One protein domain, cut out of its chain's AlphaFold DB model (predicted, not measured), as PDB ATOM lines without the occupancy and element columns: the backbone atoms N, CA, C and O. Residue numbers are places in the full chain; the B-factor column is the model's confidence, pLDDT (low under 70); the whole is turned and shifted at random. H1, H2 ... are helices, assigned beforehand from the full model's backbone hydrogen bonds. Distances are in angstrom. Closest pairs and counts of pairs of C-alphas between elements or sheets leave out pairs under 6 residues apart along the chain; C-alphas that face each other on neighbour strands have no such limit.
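This is residues 35 to 130 of the 130 residues of an uncharacterized protein of Cytophagales bacterium CG18_big_fil_WC_8_21_14_2_50_42_9 (UniProt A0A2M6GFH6). Two long helices, H3 and H5, make the long sides of an open clamp, and the short helices H1 and H2 sit one after the other in the gap between them. H4 turns the corner from H3 to H5 at the far end, where residues 81 to 92 and 94 to 100 stand free and the space between the sides is empty. The printed part has 96 residues with five named helices, H1 to H5 in order, and no named strand; the class is all helix. It is loose, with a radius of gyration of the C-alphas of 17.5 A, and spans 54 by 27 by 18 A.

H1 covers residues 35 to 41 and begins with C-alpha 35 at (-12.715, -12.204, -31.598). H2 covers residues 44 to 52. H3, residues 58 to 83, is 36.6 A from first to last C-alpha, begins at (-11.938, 10.908, -23.948) and has a kink of 27 degrees near residue 77. H4 covers residues 86 to 95. H5, residues 98 to 129, is the longest helix at 46.9 A; it has a kink of 28 degrees near residue 111 and ends with C-alpha 129 at (5.518, 8.029, -30.249).

H1 touches residues 69 to 77 of H3 alone, at a steep tilt of 49 degrees, opposite ways; their closest C-alphas, Gly 39 and Phe 69, are 6.5 A apart. H1 also touches H5, by its residues 111 to 119 alone, at a steep tilt of 47 degrees, the same way; the closest C-alphas, Ser 41 and Ser 115, are 4.9 A apart. H1 and H2 meet only through their link. H2 and H3 form a helical hairpin and touch through residues 60 to 68 of H3 alone, at a steep tilt of 40 degrees, opposite ways, with the C-alphas of Pro 46 and Val 65 closest at 5.6 A. H2 touches residues 119 to 126 of H5 alone, at a shallow tilt of 11 degrees, the same way, with the C-alphas of Gly 44 and Ser 122 closest at 5.5 A. H3 and H5 are apart. H4 is apart from H1, H2 and H3; it is close to H5 but not clearly touching, with the C-alphas of Tyr 93 and Arg 101 closest at 7.5 A. In H1, H2 and H4 every O i to N i+4 pair is within hydrogen-bond range; in H3 it is 21 of 22 and in H5 26 of 28.

The outline is a rod, only just, at 54 by 27 by 18 A. The two C-alphas farthest apart are those of Lys 56 and Gln 95, at 54.4 A. The printed part has no cut, and its four links between helices are tight. The mean pLDDT of the printed part is 90.1, and one residue, Phe 130, the chain's last, is under 70.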
ATOM      1  N   ILE A  35     -12.484 -13.620 -31.265       94.31
ATOM      2  CA  ILE A  35     -12.715 -12.204 -31.598       94.31
ATOM      3  C   ILE A  35     -12.280 -11.302 -30.448       94.31
ATOM      4  O   ILE A  35     -11.582 -10.321 -30.689       94.31
ATOM      5  N   SER A  36     -12.649 -11.635 -29.211       91.50
ATOM      6  CA  SER A  36     -12.249 -10.871 -28.031       91.50
ATOM      7  C   SER A  36     -10.735 -10.868 -27.841       91.50
ATOM      8  O   SER A  36     -10.165  -9.811 -27.591       91.50
ATOM      9  N   ASN A  37     -10.062 -12.012 -28.011       92.38
ATOM     10  CA  ASN A  37      -8.602 -12.081 -27.919       92.38
ATOM     11  C   ASN A  37      -7.921 -11.242 -29.000       92.38
ATOM     12  O   ASN A  37      -6.989 -10.499 -28.693       92.38
ATOM     13  N   ILE A  38      -8.401 -11.323 -30.246       93.06
ATOM     14  CA  ILE A  38      -7.925 -10.460 -31.330       93.06
ATOM     15  C   ILE A  38      -8.138  -8.999 -30.934       93.06
ATOM     16  O   ILE A  38      -7.162  -8.263 -30.874       93.06
ATOM     17  N   GLY A  39      -9.362  -8.610 -30.568       92.94
ATOM     18  CA  GLY A  39      -9.710  -7.227 -30.247       92.94
ATOM     19  C   GLY A  39      -8.925  -6.633 -29.083       92.94
ATOM     20  O   GLY A  39      -8.498  -5.486 -29.168       92.94
ATOM     21  N   LEU A  40      -8.666  -7.410 -28.029       91.12
ATOM     22  CA  LEU A  40      -7.790  -6.994 -26.931       91.12
ATOM     23  C   LEU A  40      -6.347  -6.799 -27.404       91.12
ATOM     24  O   LEU A  40      -5.724  -5.787 -27.079       91.12
ATOM     25  N   SER A  41      -5.832  -7.739 -28.201       90.44
ATOM     26  CA  SER A  41      -4.454  -7.707 -28.708       90.44
ATOM     27  C   SER A  41      -4.214  -6.553 -29.684       90.44
ATOM     28  O   SER A  41      -3.095  -6.066 -29.807       90.44
ATOM     29  N   THR A  42      -5.259  -6.095 -30.372       92.31
ATOM     30  CA  THR A  42      -5.198  -5.038 -31.387       92.31
ATOM     31  C   THR A  42      -5.843  -3.726 -30.934       92.31
ATOM     32  O   THR A  42      -6.021  -2.812 -31.741       92.31
ATOM     33  N   LEU A  43      -6.143  -3.584 -29.639       89.88
ATOM     34  CA  LEU A  43      -6.787  -2.400 -29.057       89.88
ATOM     35  C   LEU A  43      -5.963  -1.109 -29.225       89.88
ATOM     36  O   LEU A  43      -6.512  -0.010 -29.186       89.88
ATOM     37  N   GLY A  44      -4.656  -1.226 -29.468       87.75
ATOM     38  CA  GLY A  44      -3.806  -0.088 -29.813       87.75
ATOM     39  C   GLY A  44      -4.196   0.593 -31.133       87.75
ATOM     40  O   GLY A  44      -3.995   1.794 -31.270       87.75
ATOM     41  N   ILE A  45      -4.809  -0.122 -32.084       90.62
ATOM     42  CA  ILE A  45      -5.194   0.419 -33.399       90.62
ATOM     43  C   ILE A  45      -6.193   1.584 -33.285       90.62
ATOM     44  O   ILE A  45      -5.879   2.670 -33.778       90.62
ATOM     45  N   PRO A  46      -7.379   1.424 -32.655       91.06
ATOM     46  CA  PRO A  46      -8.331   2.528 -32.535       91.06
ATOM     47  C   PRO A  46      -7.768   3.709 -31.738       91.06
ATOM     48  O   PRO A  46      -8.112   4.851 -32.029       91.06
ATOM     49  N   VAL A  47      -6.882   3.456 -30.772       87.44
ATOM     50  CA  VAL A  47      -6.251   4.522 -29.982       87.44
ATOM     51  C   VAL A  47      -5.213   5.289 -30.792       87.44
ATOM     52  O   VAL A  47      -5.219   6.515 -30.763       87.44
ATOM     53  N   LEU A  48      -4.387   4.602 -31.581       88.81
ATOM     54  CA  LEU A  48      -3.472   5.249 -32.519       88.81
ATOM     55  C   LEU A  48      -4.239   6.126 -33.516       88.81
ATOM     56  O   LEU A  48      -3.877   7.280 -33.726       88.81
ATOM     57  N   PHE A  49      -5.323   5.600 -34.091       87.75
ATOM     58  CA  PHE A  49      -6.160   6.362 -35.016       87.75
ATOM     59  C   PHE A  49      -6.767   7.603 -34.347       87.75
ATOM     60  O   PHE A  49      -6.730   8.687 -34.922       87.75
ATOM     61  N   PHE A  50      -7.263   7.464 -33.114       89.94
ATOM     62  CA  PHE A  50      -7.797   8.574 -32.326       89.94
ATOM     63  C   PHE A  50      -6.754   9.669 -32.047       89.94
ATOM     64  O   PHE A  50      -7.068  10.856 -32.149       89.94
ATOM     65  N   LEU A  51      -5.512   9.299 -31.728       88.62
ATOM     66  CA  LEU A  51      -4.433  10.267 -31.507       88.62
ATOM     67  C   LEU A  51      -4.007  10.958 -32.808       88.62
ATOM     68  O   LEU A  51      -3.841  12.176 -32.818       88.62
ATOM     69  N   LEU A  52      -3.921  10.220 -33.920       87.88
ATOM     70  CA  LEU A  52      -3.567  10.764 -35.239       87.88
ATOM     71  C   LEU A  52      -4.543  11.836 -35.736       87.88
ATOM     72  O   LEU A  52      -4.125  12.796 -36.377       87.88
ATOM     73  N   ILE A  53      -5.834  11.713 -35.418       87.75
ATOM     74  CA  ILE A  53      -6.846  12.729 -35.757       87.75
ATOM     75  C   ILE A  53      -6.890  13.898 -34.751       87.75
ATOM     76  O   ILE A  53      -7.815  14.710 -34.777       87.75
ATOM     77  N   GLY A  54      -5.893  13.998 -33.862       83.62
ATOM     78  CA  GLY A  54      -5.730  15.089 -32.902       83.62
ATOM     79  C   GLY A  54      -6.559  14.931 -31.627       83.62
ATOM     80  O   GLY A  54      -6.991  15.939 -31.078       83.62
ATOM     81  N   GLY A  55      -6.823  13.690 -31.200       81.31
ATOM     82  CA  GLY A  55      -7.714  13.288 -30.107       81.31
ATOM     83  C   GLY A  55      -7.899  14.296 -28.965       81.31
ATOM     84  O   GLY A  55      -7.065  14.407 -28.074       81.31
ATOM     85  N   LYS A  56      -9.039  15.003 -28.967       77.94
ATOM     86  CA  LYS A  56      -9.315  16.110 -28.024       77.94
ATOM     87  C   LYS A  56     -10.192  15.744 -26.829       77.94
ATOM     88  O   LYS A  56     -10.230  16.491 -25.860       77.94
ATOM     89  N   SER A  57     -10.948  14.645 -26.901       87.44
ATOM     90  CA  SER A  57     -11.884  14.262 -25.837       87.44
ATOM     91  C   SER A  57     -11.890  12.755 -25.586       87.44
ATOM     92  O   SER A  57     -12.003  11.984 -26.544       87.44
ATOM     93  N   PRO A  58     -11.861  12.322 -24.312       84.25
ATOM     94  CA  PRO A  58     -11.938  10.908 -23.948       84.25
ATOM     95  C   PRO A  58     -13.245  10.242 -24.411       84.25
ATOM     96  O   PRO A  58     -13.271   9.032 -24.642       84.25
ATOM     97  N   VAL A  59     -14.316  11.019 -24.619       88.50
ATOM     98  CA  VAL A  59     -15.588  10.521 -25.169       88.50
ATOM     99  C   VAL A  59     -15.398  10.006 -26.596       88.50
ATOM    100  O   VAL A  59     -15.811   8.891 -26.912       88.50
ATOM    101  N   TRP A  60     -14.714  10.778 -27.446       85.81
ATOM    102  CA  TRP A  60     -14.412  10.376 -28.821       85.81
ATOM    103  C   TRP A  60     -13.467   9.170 -28.864       85.81
ATOM    104  O   TRP A  60     -13.688   8.258 -29.656       85.81
ATOM    105  N   GLY A  61     -12.484   9.110 -27.959       87.31
ATOM    106  CA  GLY A  61     -11.603   7.945 -27.826       87.31
ATOM    107  C   GLY A  61     -12.372   6.671 -27.463       87.31
ATOM    108  O   GLY A  61     -12.173   5.621 -28.074       87.31
ATOM    109  N   THR A  62     -13.321   6.777 -26.531       88.31
ATOM    110  CA  THR A  62     -14.192   5.656 -26.142       88.31
ATOM    111  C   THR A  62     -15.058   5.202 -27.313       88.31
ATOM    112  O   THR A  62     -15.162   4.005 -27.579       88.31
ATOM    113  N   LEU A  63     -15.633   6.145 -28.064       90.62
ATOM    114  CA  LEU A  63     -16.443   5.834 -29.237       90.62
ATOM    115  C   LEU A  63     -15.630   5.094 -30.311       90.62
ATOM    116  O   LEU A  63     -16.112   4.099 -30.847       90.62
ATOM    117  N   CYS A  64     -14.388   5.513 -30.580       90.12
ATOM    118  CA  CYS A  64     -13.492   4.820 -31.510       90.12
ATOM    119  C   CYS A  64     -13.259   3.358 -31.100       90.12
ATOM    120  O   CYS A  64     -13.314   2.467 -31.948       90.12
ATOM    121  N   VAL A  65     -13.051   3.095 -29.807       90.75
ATOM    122  CA  VAL A  65     -12.877   1.732 -29.283       90.75
ATOM    123  C   VAL A  65     -14.161   0.907 -29.417       90.75
ATOM    124  O   VAL A  65     -14.109  -0.242 -29.856       90.75
ATOM    125  N   VAL A  66     -15.324   1.476 -29.095       91.81
ATOM    126  CA  VAL A  66     -16.616   0.777 -29.213       91.81
ATOM    127  C   VAL A  66     -16.916   0.420 -30.669       91.81
ATOM    128  O   VAL A  66     -17.221  -0.735 -30.970       91.81
ATOM    129  N   VAL A  67     -16.782   1.383 -31.585       92.81
ATOM    130  CA  VAL A  67     -16.984   1.161 -33.026       92.81
ATOM    131  C   VAL A  67     -16.034   0.080 -33.535       92.81
ATOM    132  O   VAL A  67     -16.457  -0.813 -34.269       92.81
ATOM    133  N   TYR A  68     -14.778   0.096 -33.089       92.38
ATOM    134  CA  TYR A  68     -13.795  -0.922 -33.431       92.38
ATOM    135  C   TYR A  68     -14.223  -2.335 -33.007       92.38
ATOM    136  O   TYR A  68     -14.203  -3.253 -33.829       92.38
ATOM    137  N   PHE A  69     -14.676  -2.517 -31.764       91.25
ATOM    138  CA  PHE A  69     -15.176  -3.815 -31.299       91.25
ATOM    139  C   PHE A  69     -16.410  -4.285 -32.072       91.25
ATOM    140  O   PHE A  69     -16.500  -5.465 -32.412       91.25
ATOM    141  N   ILE A  70     -17.338  -3.379 -32.393       92.69
ATOM    142  CA  ILE A  70     -18.516  -3.708 -33.206       92.69
ATOM    143  C   ILE A  70     -18.082  -4.174 -34.599       92.69
ATOM    144  O   ILE A  70     -18.552  -5.209 -35.076       92.69
ATOM    145  N   MET A  71     -17.153  -3.459 -35.241       92.38
ATOM    146  CA  MET A  71     -16.614  -3.856 -36.541       92.38
ATOM    147  C   MET A  71     -15.944  -5.229 -36.466       92.38
ATOM    148  O   MET A  71     -16.257  -6.100 -37.278       92.38
ATOM    149  N   LEU A  72     -15.079  -5.468 -35.476       91.25
ATOM    150  CA  LEU A  72     -14.456  -6.779 -35.282       91.25
ATOM    151  C   LEU A  72     -15.506  -7.880 -35.145       91.25
ATOM    152  O   LEU A  72     -15.405  -8.897 -35.827       91.25
ATOM    153  N   LEU A  73     -16.537  -7.671 -34.325       89.62
ATOM    154  CA  LEU A  73     -17.596  -8.654 -34.132       89.62
ATOM    155  C   LEU A  73     -18.320  -8.970 -35.444       89.62
ATOM    156  O   LEU A  73     -18.513 -10.139 -35.765       89.62
ATOM    157  N   LEU A  74     -18.687  -7.959 -36.229       89.88
ATOM    158  CA  LEU A  74     -19.415  -8.155 -37.484       89.88
ATOM    159  C   LEU A  74     -18.554  -8.833 -38.561       89.88
ATOM    160  O   LEU A  74     -19.003  -9.783 -39.206       89.88
ATOM    161  N   PHE A  75     -17.314  -8.374 -38.748       90.62
ATOM    162  CA  PHE A  75     -16.449  -8.857 -39.825       90.62
ATOM    163  C   PHE A  75     -15.779 -10.193 -39.489       90.62
ATOM    164  O   PHE A  75     -15.816 -11.122 -40.300       90.62
ATOM    165  N   LEU A  76     -15.202 -10.332 -38.291       91.69
ATOM    166  CA  LEU A  76     -14.483 -11.550 -37.917       91.69
ATOM    167  C   LEU A  76     -15.424 -12.703 -37.592       91.69
ATOM    168  O   LEU A  76     -15.078 -13.830 -37.930       91.69
ATOM    169  N   LYS A  77     -16.615 -12.475 -37.013       91.12
ATOM    170  CA  LYS A  77     -17.549 -13.581 -36.710       91.12
ATOM    171  C   LYS A  77     -17.911 -14.351 -37.972       91.12
ATOM    172  O   LYS A  77     -17.772 -15.571 -38.007       91.12
ATOM    173  N   LYS A  78     -18.297 -13.640 -39.036       88.94
ATOM    174  CA  LYS A  78     -18.648 -14.259 -40.322       88.94
ATOM    175  C   LYS A  78     -17.465 -15.007 -40.940       88.94
ATOM    176  O   LYS A  78     -17.642 -16.096 -41.481       88.94
ATOM    177  N   LEU A  79     -16.267 -14.433 -40.851       90.81
ATOM    178  CA  LEU A  79     -15.052 -15.017 -41.413       90.81
ATOM    179  C   LEU A  79     -14.608 -16.271 -40.642       90.81
ATOM    180  O   LEU A  79     -14.350 -17.303 -41.256       90.81
ATOM    181  N   LEU A  80     -14.587 -16.215 -39.311       91.81
ATOM    182  CA  LEU A  80     -14.198 -17.329 -38.446       91.81
ATOM    183  C   LEU A  80     -15.161 -18.509 -38.577       91.81
ATOM    184  O   LEU A  80     -14.703 -19.631 -38.754       91.81
ATOM    185  N   VAL A  81     -16.475 -18.268 -38.581       90.00
ATOM    186  CA  VAL A  81     -17.474 -19.336 -38.778       90.00
ATOM    187  C   VAL A  81     -17.285 -20.048 -40.121       90.00
ATOM    188  O   VAL A  81     -17.478 -21.254 -40.199       90.00
ATOM    189  N   LYS A  82     -16.880 -19.328 -41.175       89.56
ATOM    190  CA  LYS A  82     -16.649 -19.918 -42.501       89.56
ATOM    191  C   LYS A  82     -15.358 -20.742 -42.576       89.56
ATOM    192  O   LYS A  82     -15.278 -21.666 -43.379       89.56
ATOM    193  N   ILE A  83     -14.337 -20.376 -41.803       90.75
ATOM    194  CA  ILE A  83     -13.002 -20.990 -41.870       90.75
ATOM    195  C   ILE A  83     -12.851 -22.148 -40.879       90.75
ATOM    196  O   ILE A  83     -12.077 -23.071 -41.131       90.75
ATOM    197  N   ILE A  84     -13.552 -22.100 -39.746       92.81
ATOM    198  CA  ILE A  84     -13.432 -23.099 -38.687       92.81
ATOM    199  C   ILE A  84     -14.299 -24.318 -39.010       92.81
ATOM    200  O   ILE A  84     -15.525 -24.251 -38.984       92.81
ATOM    201  N   ASP A  85     -13.649 -25.459 -39.231       92.69
ATOM    202  CA  ASP A  85     -14.319 -26.757 -39.282       92.69
ATOM    203  C   ASP A  85     -14.484 -27.324 -37.860       92.69
ATOM    204  O   ASP A  85     -13.572 -27.919 -37.274       92.69
ATOM    205  N   PHE A  86     -15.671 -27.130 -37.283       91.56
ATOM    206  CA  PHE A  86     -15.989 -27.619 -35.939       91.56
ATOM    207  C   PHE A  86     -16.023 -29.147 -35.842       91.56
ATOM    208  O   PHE A  86     -15.741 -29.693 -34.772       91.56
ATOM    209  N   GLN A  87     -16.330 -29.854 -36.933       91.81
ATOM    210  CA  GLN A  87     -16.329 -31.314 -36.941       91.81
ATOM    211  C   GLN A  87     -14.895 -31.836 -36.849       91.81
ATOM    212  O   GLN A  87     -14.610 -32.726 -36.041       91.81
ATOM    213  N   GLN A  88     -13.971 -31.224 -37.590       92.88
ATOM    214  CA  GLN A  88     -12.547 -31.533 -37.502       92.88
ATOM    215  C   GLN A  88     -11.988 -31.255 -36.099       92.88
ATOM    216  O   GLN A  88     -11.285 -32.104 -35.544       92.88
ATOM    217  N   LEU A  89     -12.331 -30.112 -35.491       93.38
ATOM    218  CA  LEU A  89     -11.910 -29.777 -34.124       93.38
ATOM    219  C   LEU A  89     -12.430 -30.786 -33.095       93.38
ATOM    220  O   LEU A  89     -11.691 -31.195 -32.197       93.38
ATOM    221  N   ASN A  90     -13.685 -31.220 -33.230       93.12
ATOM    222  CA  ASN A  90     -14.278 -32.201 -32.329       93.12
ATOM    223  C   ASN A  90     -13.599 -33.574 -32.444       93.12
ATOM    224  O   ASN A  90     -13.281 -34.197 -31.430       93.12
ATOM    225  N   ASN A  91     -13.312 -34.021 -33.667       93.94
ATOM    226  CA  ASN A  91     -12.590 -35.270 -33.906       93.94
ATOM    227  C   ASN A  91     -11.178 -35.223 -33.308       93.94
ATOM    228  O   ASN A  91     -10.790 -36.136 -32.579       93.94
ATOM    229  N   ALA A  92     -10.448 -34.126 -33.534       93.19
ATOM    230  CA  ALA A  92      -9.119 -33.920 -32.964       93.19
ATOM    231  C   ALA A  92      -9.146 -33.884 -31.427       93.19
ATOM    232  O   ALA A  92      -8.293 -34.479 -30.770       93.19
ATOM    233  N   TYR A  93     -10.155 -33.243 -30.828       93.12
ATOM    234  CA  TYR A  93     -10.322 -33.209 -29.375       93.12
ATOM    235  C   TYR A  93     -10.526 -34.611 -28.796       93.12
ATOM    236  O   TYR A  93      -9.909 -34.963 -27.789       93.12
ATOM    237  N   ASN A  94     -11.353 -35.434 -29.445       93.00
ATOM    238  CA  ASN A  94     -11.653 -36.789 -28.985       93.00
ATOM    239  C   ASN A  94     -10.440 -37.728 -29.049       93.00
ATOM    240  O   ASN A  94     -10.356 -38.645 -28.234       93.00
ATOM    241  N   GLN A  95      -9.483 -37.460 -29.939       94.88
ATOM    242  CA  GLN A  95      -8.233 -38.218 -30.057       94.88
ATOM    243  C   GLN A  95      -7.177 -37.843 -29.003       94.88
ATOM    244  O   GLN A  95      -6.272 -38.632 -28.745       94.88
ATOM    245  N   LEU A  96      -7.276 -36.669 -28.367       94.12
ATOM    246  CA  LEU A  96      -6.316 -36.251 -27.340       94.12
ATOM    247  C   LEU A  96      -6.462 -37.036 -26.036       94.12
ATOM    248  O   LEU A  96      -7.579 -37.325 -25.589       94.12
ATOM    249  N   SER A  97      -5.338 -37.230 -25.342       95.75
ATOM    250  CA  SER A  97      -5.324 -37.716 -23.963       95.75
ATOM    251  C   SER A  97      -5.877 -36.668 -22.985       95.75
ATOM    252  O   SER A  97      -5.857 -35.462 -23.248       95.75
ATOM    253  N   LYS A  98      -6.352 -37.106 -21.810       91.44
ATOM    254  CA  LYS A  98      -6.880 -36.193 -20.773       91.44
ATOM    255  C   LYS A  98      -5.865 -35.116 -20.370       91.44
ATOM    256  O   LYS A  98      -6.236 -33.952 -20.247       91.44
ATOM    257  N   GLN A  99      -4.592 -35.487 -20.217       93.38
ATOM    258  CA  GLN A  99      -3.522 -34.555 -19.843       93.38
ATOM    259  C   GLN A  99      -3.308 -33.467 -20.902       93.38
ATOM    260  O   GLN A  99      -3.223 -32.289 -20.564       93.38
ATOM    261  N   GLN A 100      -3.302 -33.837 -22.187       93.75
ATOM    262  CA  GLN A 100      -3.155 -32.875 -23.283       93.75
ATOM    263  C   GLN A 100      -4.329 -31.892 -23.338       93.75
ATOM    264  O   GLN A 100      -4.132 -30.697 -23.549       93.75
ATOM    265  N   ARG A 101      -5.555 -32.372 -23.095       92.56
ATOM    266  CA  ARG A 101      -6.749 -31.513 -23.048       92.56
ATOM    267  C   ARG A 101      -6.666 -30.489 -21.916       92.56
ATOM    268  O   ARG A 101      -6.975 -29.323 -22.142       92.56
ATOM    269  N   ILE A 102      -6.220 -30.906 -20.727       93.19
ATOM    270  CA  ILE A 102      -6.022 -30.011 -19.575       93.19
ATOM    271  C   ILE A 102      -4.923 -28.988 -19.872       93.19
ATOM    272  O   ILE A 102      -5.117 -27.802 -19.623       93.19
ATOM    273  N   SER A 103      -3.802 -29.418 -20.455       95.12
ATOM    274  CA  SER A 103      -2.724 -28.508 -20.856       95.12
ATOM    275  C   SER A 103      -3.227 -27.433 -21.828       95.12
ATOM    276  O   SER A 103      -3.048 -26.244 -21.572       95.12
ATOM    277  N   ASN A 104      -3.966 -27.822 -22.874       94.94
ATOM    278  CA  ASN A 104      -4.563 -26.872 -23.816       94.94
ATOM    279  C   ASN A 104      -5.595 -25.945 -23.157       94.94
ATOM    280  O   ASN A 104      -5.653 -24.765 -23.490       94.94
ATOM    281  N   PHE A 105      -6.389 -26.437 -22.203       93.94
ATOM    282  CA  PHE A 105      -7.308 -25.593 -21.431       93.94
ATOM    283  C   PHE A 105      -6.567 -24.519 -20.630       93.94
ATOM    284  O   PHE A 105      -6.936 -23.346 -20.702       93.94
ATOM    285  N   ILE A 106      -5.487 -24.889 -19.936       94.25
ATOM    286  CA  ILE A 106      -4.652 -23.940 -19.191       94.25
ATOM    287  C   ILE A 106      -4.070 -22.887 -20.141       94.25
ATOM    288  O   ILE A 106      -4.174 -21.694 -19.866       94.25
ATOM    289  N   ILE A 107      -3.531 -23.302 -21.292       95.00
ATOM    290  CA  ILE A 107      -2.993 -22.371 -22.298       95.00
ATOM    291  C   ILE A 107      -4.095 -21.434 -22.821       95.00
ATOM    292  O   ILE A 107      -3.870 -20.229 -22.940       95.00
ATOM    293  N   SER A 108      -5.303 -21.948 -23.076       94.06
ATOM    294  CA  SER A 108      -6.445 -21.122 -23.486       94.06
ATOM    295  C   SER A 108      -6.771 -20.053 -22.445       94.06
ATOM    296  O   SER A 108      -7.076 -18.926 -22.828       94.06
ATOM    297  N   ILE A 109      -6.710 -20.366 -21.149       93.06
ATOM    298  CA  ILE A 109      -6.940 -19.377 -20.086       93.06
ATOM    299  C   ILE A 109      -5.811 -18.346 -20.059       93.06
ATOM    300  O   ILE A 109      -6.087 -17.150 -20.041       93.06
ATOM    301  N   LEU A 110      -4.550 -18.788 -20.114       94.06
ATOM    302  CA  LEU A 110      -3.371 -17.914 -20.068       94.06
ATOM    303  C   LEU A 110      -3.268 -16.957 -21.264       94.06
ATOM    304  O   LEU A 110      -2.647 -15.901 -21.159       94.06
ATOM    305  N   SER A 111      -3.909 -17.277 -22.387       91.44
ATOM    306  CA  SER A 111      -3.946 -16.387 -23.549       91.44
ATOM    307  C   SER A 111      -4.655 -15.049 -23.284       91.44
ATOM    308  O   SER A 111      -4.325 -14.050 -23.921       91.44
ATOM    309  N   ILE A 112      -5.603 -15.001 -22.341       89.81
ATOM    310  CA  ILE A 112      -6.354 -13.784 -22.007       89.81
ATOM    311  C   ILE A 112      -5.447 -12.755 -21.313       89.81
ATOM    312  O   ILE A 112      -5.297 -11.657 -21.853       89.81
ATOM    313  N   PRO A 113      -4.788 -13.063 -20.172       92.38
ATOM    314  CA  PRO A 113      -3.853 -12.124 -19.562       92.38
ATOM    315  C   PRO A 113      -2.682 -11.810 -20.495       92.38
ATOM    316  O   PRO A 113      -2.221 -10.674 -20.513       92.38
ATOM    317  N   PHE A 114      -2.249 -12.759 -21.334       92.25
ATOM    318  CA  PHE A 114      -1.253 -12.478 -22.366       92.25
ATOM    319  C   PHE A 114      -1.734 -11.413 -23.367       92.25
ATOM    320  O   PHE A 114      -1.007 -10.462 -23.640       92.25
ATOM    321  N   SER A 115      -2.975 -11.506 -23.853       90.75
ATOM    322  CA  SER A 115      -3.566 -10.506 -24.758       90.75
ATOM    323  C   SER A 115      -3.674  -9.127 -24.096       90.75
ATOM    324  O   SER A 115      -3.410  -8.110 -24.735       90.75
ATOM    325  N   ILE A 116      -3.985  -9.079 -22.796       89.75
ATOM    326  CA  ILE A 116      -3.981  -7.835 -22.009       89.75
ATOM    327  C   ILE A 116      -2.566  -7.247 -21.921       89.75
ATOM    328  O   ILE A 116      -2.392  -6.051 -22.144       89.75
ATOM    329  N   LEU A 117      -1.546  -8.066 -21.646       92.50
ATOM    330  CA  LEU A 117      -0.150  -7.614 -21.610       92.50
ATOM    331  C   LEU A 117       0.293  -7.038 -22.960       92.50
ATOM    332  O   LEU A 117       0.892  -5.963 -22.992       92.50
ATOM    333  N   VAL A 118      -0.046  -7.700 -24.070       92.06
ATOM    334  CA  VAL A 118       0.213  -7.198 -25.431       92.06
ATOM    335  C   VAL A 118      -0.472  -5.848 -25.658       92.06
ATOM    336  O   VAL A 118       0.141  -4.924 -26.196       92.06
ATOM    337  N   SER A 119      -1.714  -5.701 -25.197       89.38
ATOM    338  CA  SER A 119      -2.462  -4.445 -25.269       89.38
ATOM    339  C   SER A 119      -1.762  -3.311 -24.507       89.38
ATOM    340  O   SER A 119      -1.527  -2.237 -25.057       89.38
ATOM    341  N   ILE A 120      -1.331  -3.568 -23.264       88.56
ATOM    342  CA  ILE A 120      -0.602  -2.600 -22.426       88.56
ATOM    343  C   ILE A 120       0.712  -2.176 -23.089       88.56
ATOM    344  O   ILE A 120       1.030  -0.987 -23.125       88.56
ATOM    345  N   LEU A 121       1.478  -3.132 -23.619       90.00
ATOM    346  CA  LEU A 121       2.717  -2.841 -24.342       90.00
ATOM    347  C   LEU A 121       2.449  -1.981 -25.579       90.00
ATOM    348  O   LEU A 121       3.171  -1.015 -25.816       90.00
ATOM    349  N   SER A 122       1.376  -2.278 -26.314       89.12
ATOM    350  CA  SER A 122       0.956  -1.491 -27.476       89.12
ATOM    351  C   SER A 122       0.629  -0.047 -27.089       89.12
ATOM    352  O   SER A 122       1.086   0.879 -27.754       89.12
ATOM    353  N   PHE A 123      -0.086   0.171 -25.980       86.38
ATOM    354  CA  PHE A 123      -0.362   1.522 -25.481       86.38
ATOM    355  C   PHE A 123       0.890   2.272 -25.053       86.38
ATOM    356  O   PHE A 123       1.024   3.449 -25.376       86.38
ATOM    357  N   LYS A 124       1.819   1.603 -24.362       87.25
ATOM    358  CA  LYS A 124       3.097   2.218 -23.987       87.25
ATOM    359  C   LYS A 124       3.890   2.652 -25.214       87.25
ATOM    360  O   LYS A 124       4.420   3.752 -25.213       87.25
ATOM    361  N   LEU A 125       3.948   1.821 -26.252       87.44
ATOM    362  CA  LEU A 125       4.629   2.167 -27.501       87.44
ATOM    363  C   LEU A 125       3.977   3.371 -28.186       87.44
ATOM    364  O   LEU A 125       4.682   4.288 -28.589       87.44
ATOM    365  N   ILE A 126       2.646   3.404 -28.267       85.75
ATOM    366  CA  ILE A 126       1.919   4.544 -28.838       85.75
ATOM    367  C   ILE A 126       2.199   5.823 -28.035       85.75
ATOM    368  O   ILE A 126       2.513   6.842 -28.633       85.75
ATOM    369  N   GLY A 127       2.165   5.769 -26.702       79.50
ATOM    370  CA  GLY A 127       2.463   6.924 -25.845       79.50
ATOM    371  C   GLY A 127       3.937   7.347 -25.800       79.50
ATOM    372  O   GLY A 127       4.244   8.370 -25.211       79.50
ATOM    373  N   VAL A 128       4.861   6.565 -26.369       77.25
ATOM    374  CA  VAL A 128       6.252   7.000 -26.603       77.25
ATOM    375  C   VAL A 128       6.374   7.742 -27.938       77.25
ATOM    376  O   VAL A 128       7.269   8.567 -28.099       77.25
ATOM    377  N   ILE A 129       5.504   7.437 -28.904       72.06
ATOM    378  CA  ILE A 129       5.518   8.029 -30.249       72.06
ATOM    379  C   ILE A 129       4.842   9.413 -30.272       72.06
ATOM    380  O   ILE A 129       5.229  10.246 -31.092       72.06
ATOM    381  N   PHE A 130       3.852   9.648 -29.405       65.62
ATOM    382  CA  PHE A 130       3.069  10.889 -29.298       65.62
ATOM    383  C   PHE A 130       3.325  11.590 -27.969       65.62
ATOM    384  O   PHE A 130       3.388  12.839 -27.980       65.62
TER     385      PHE A 130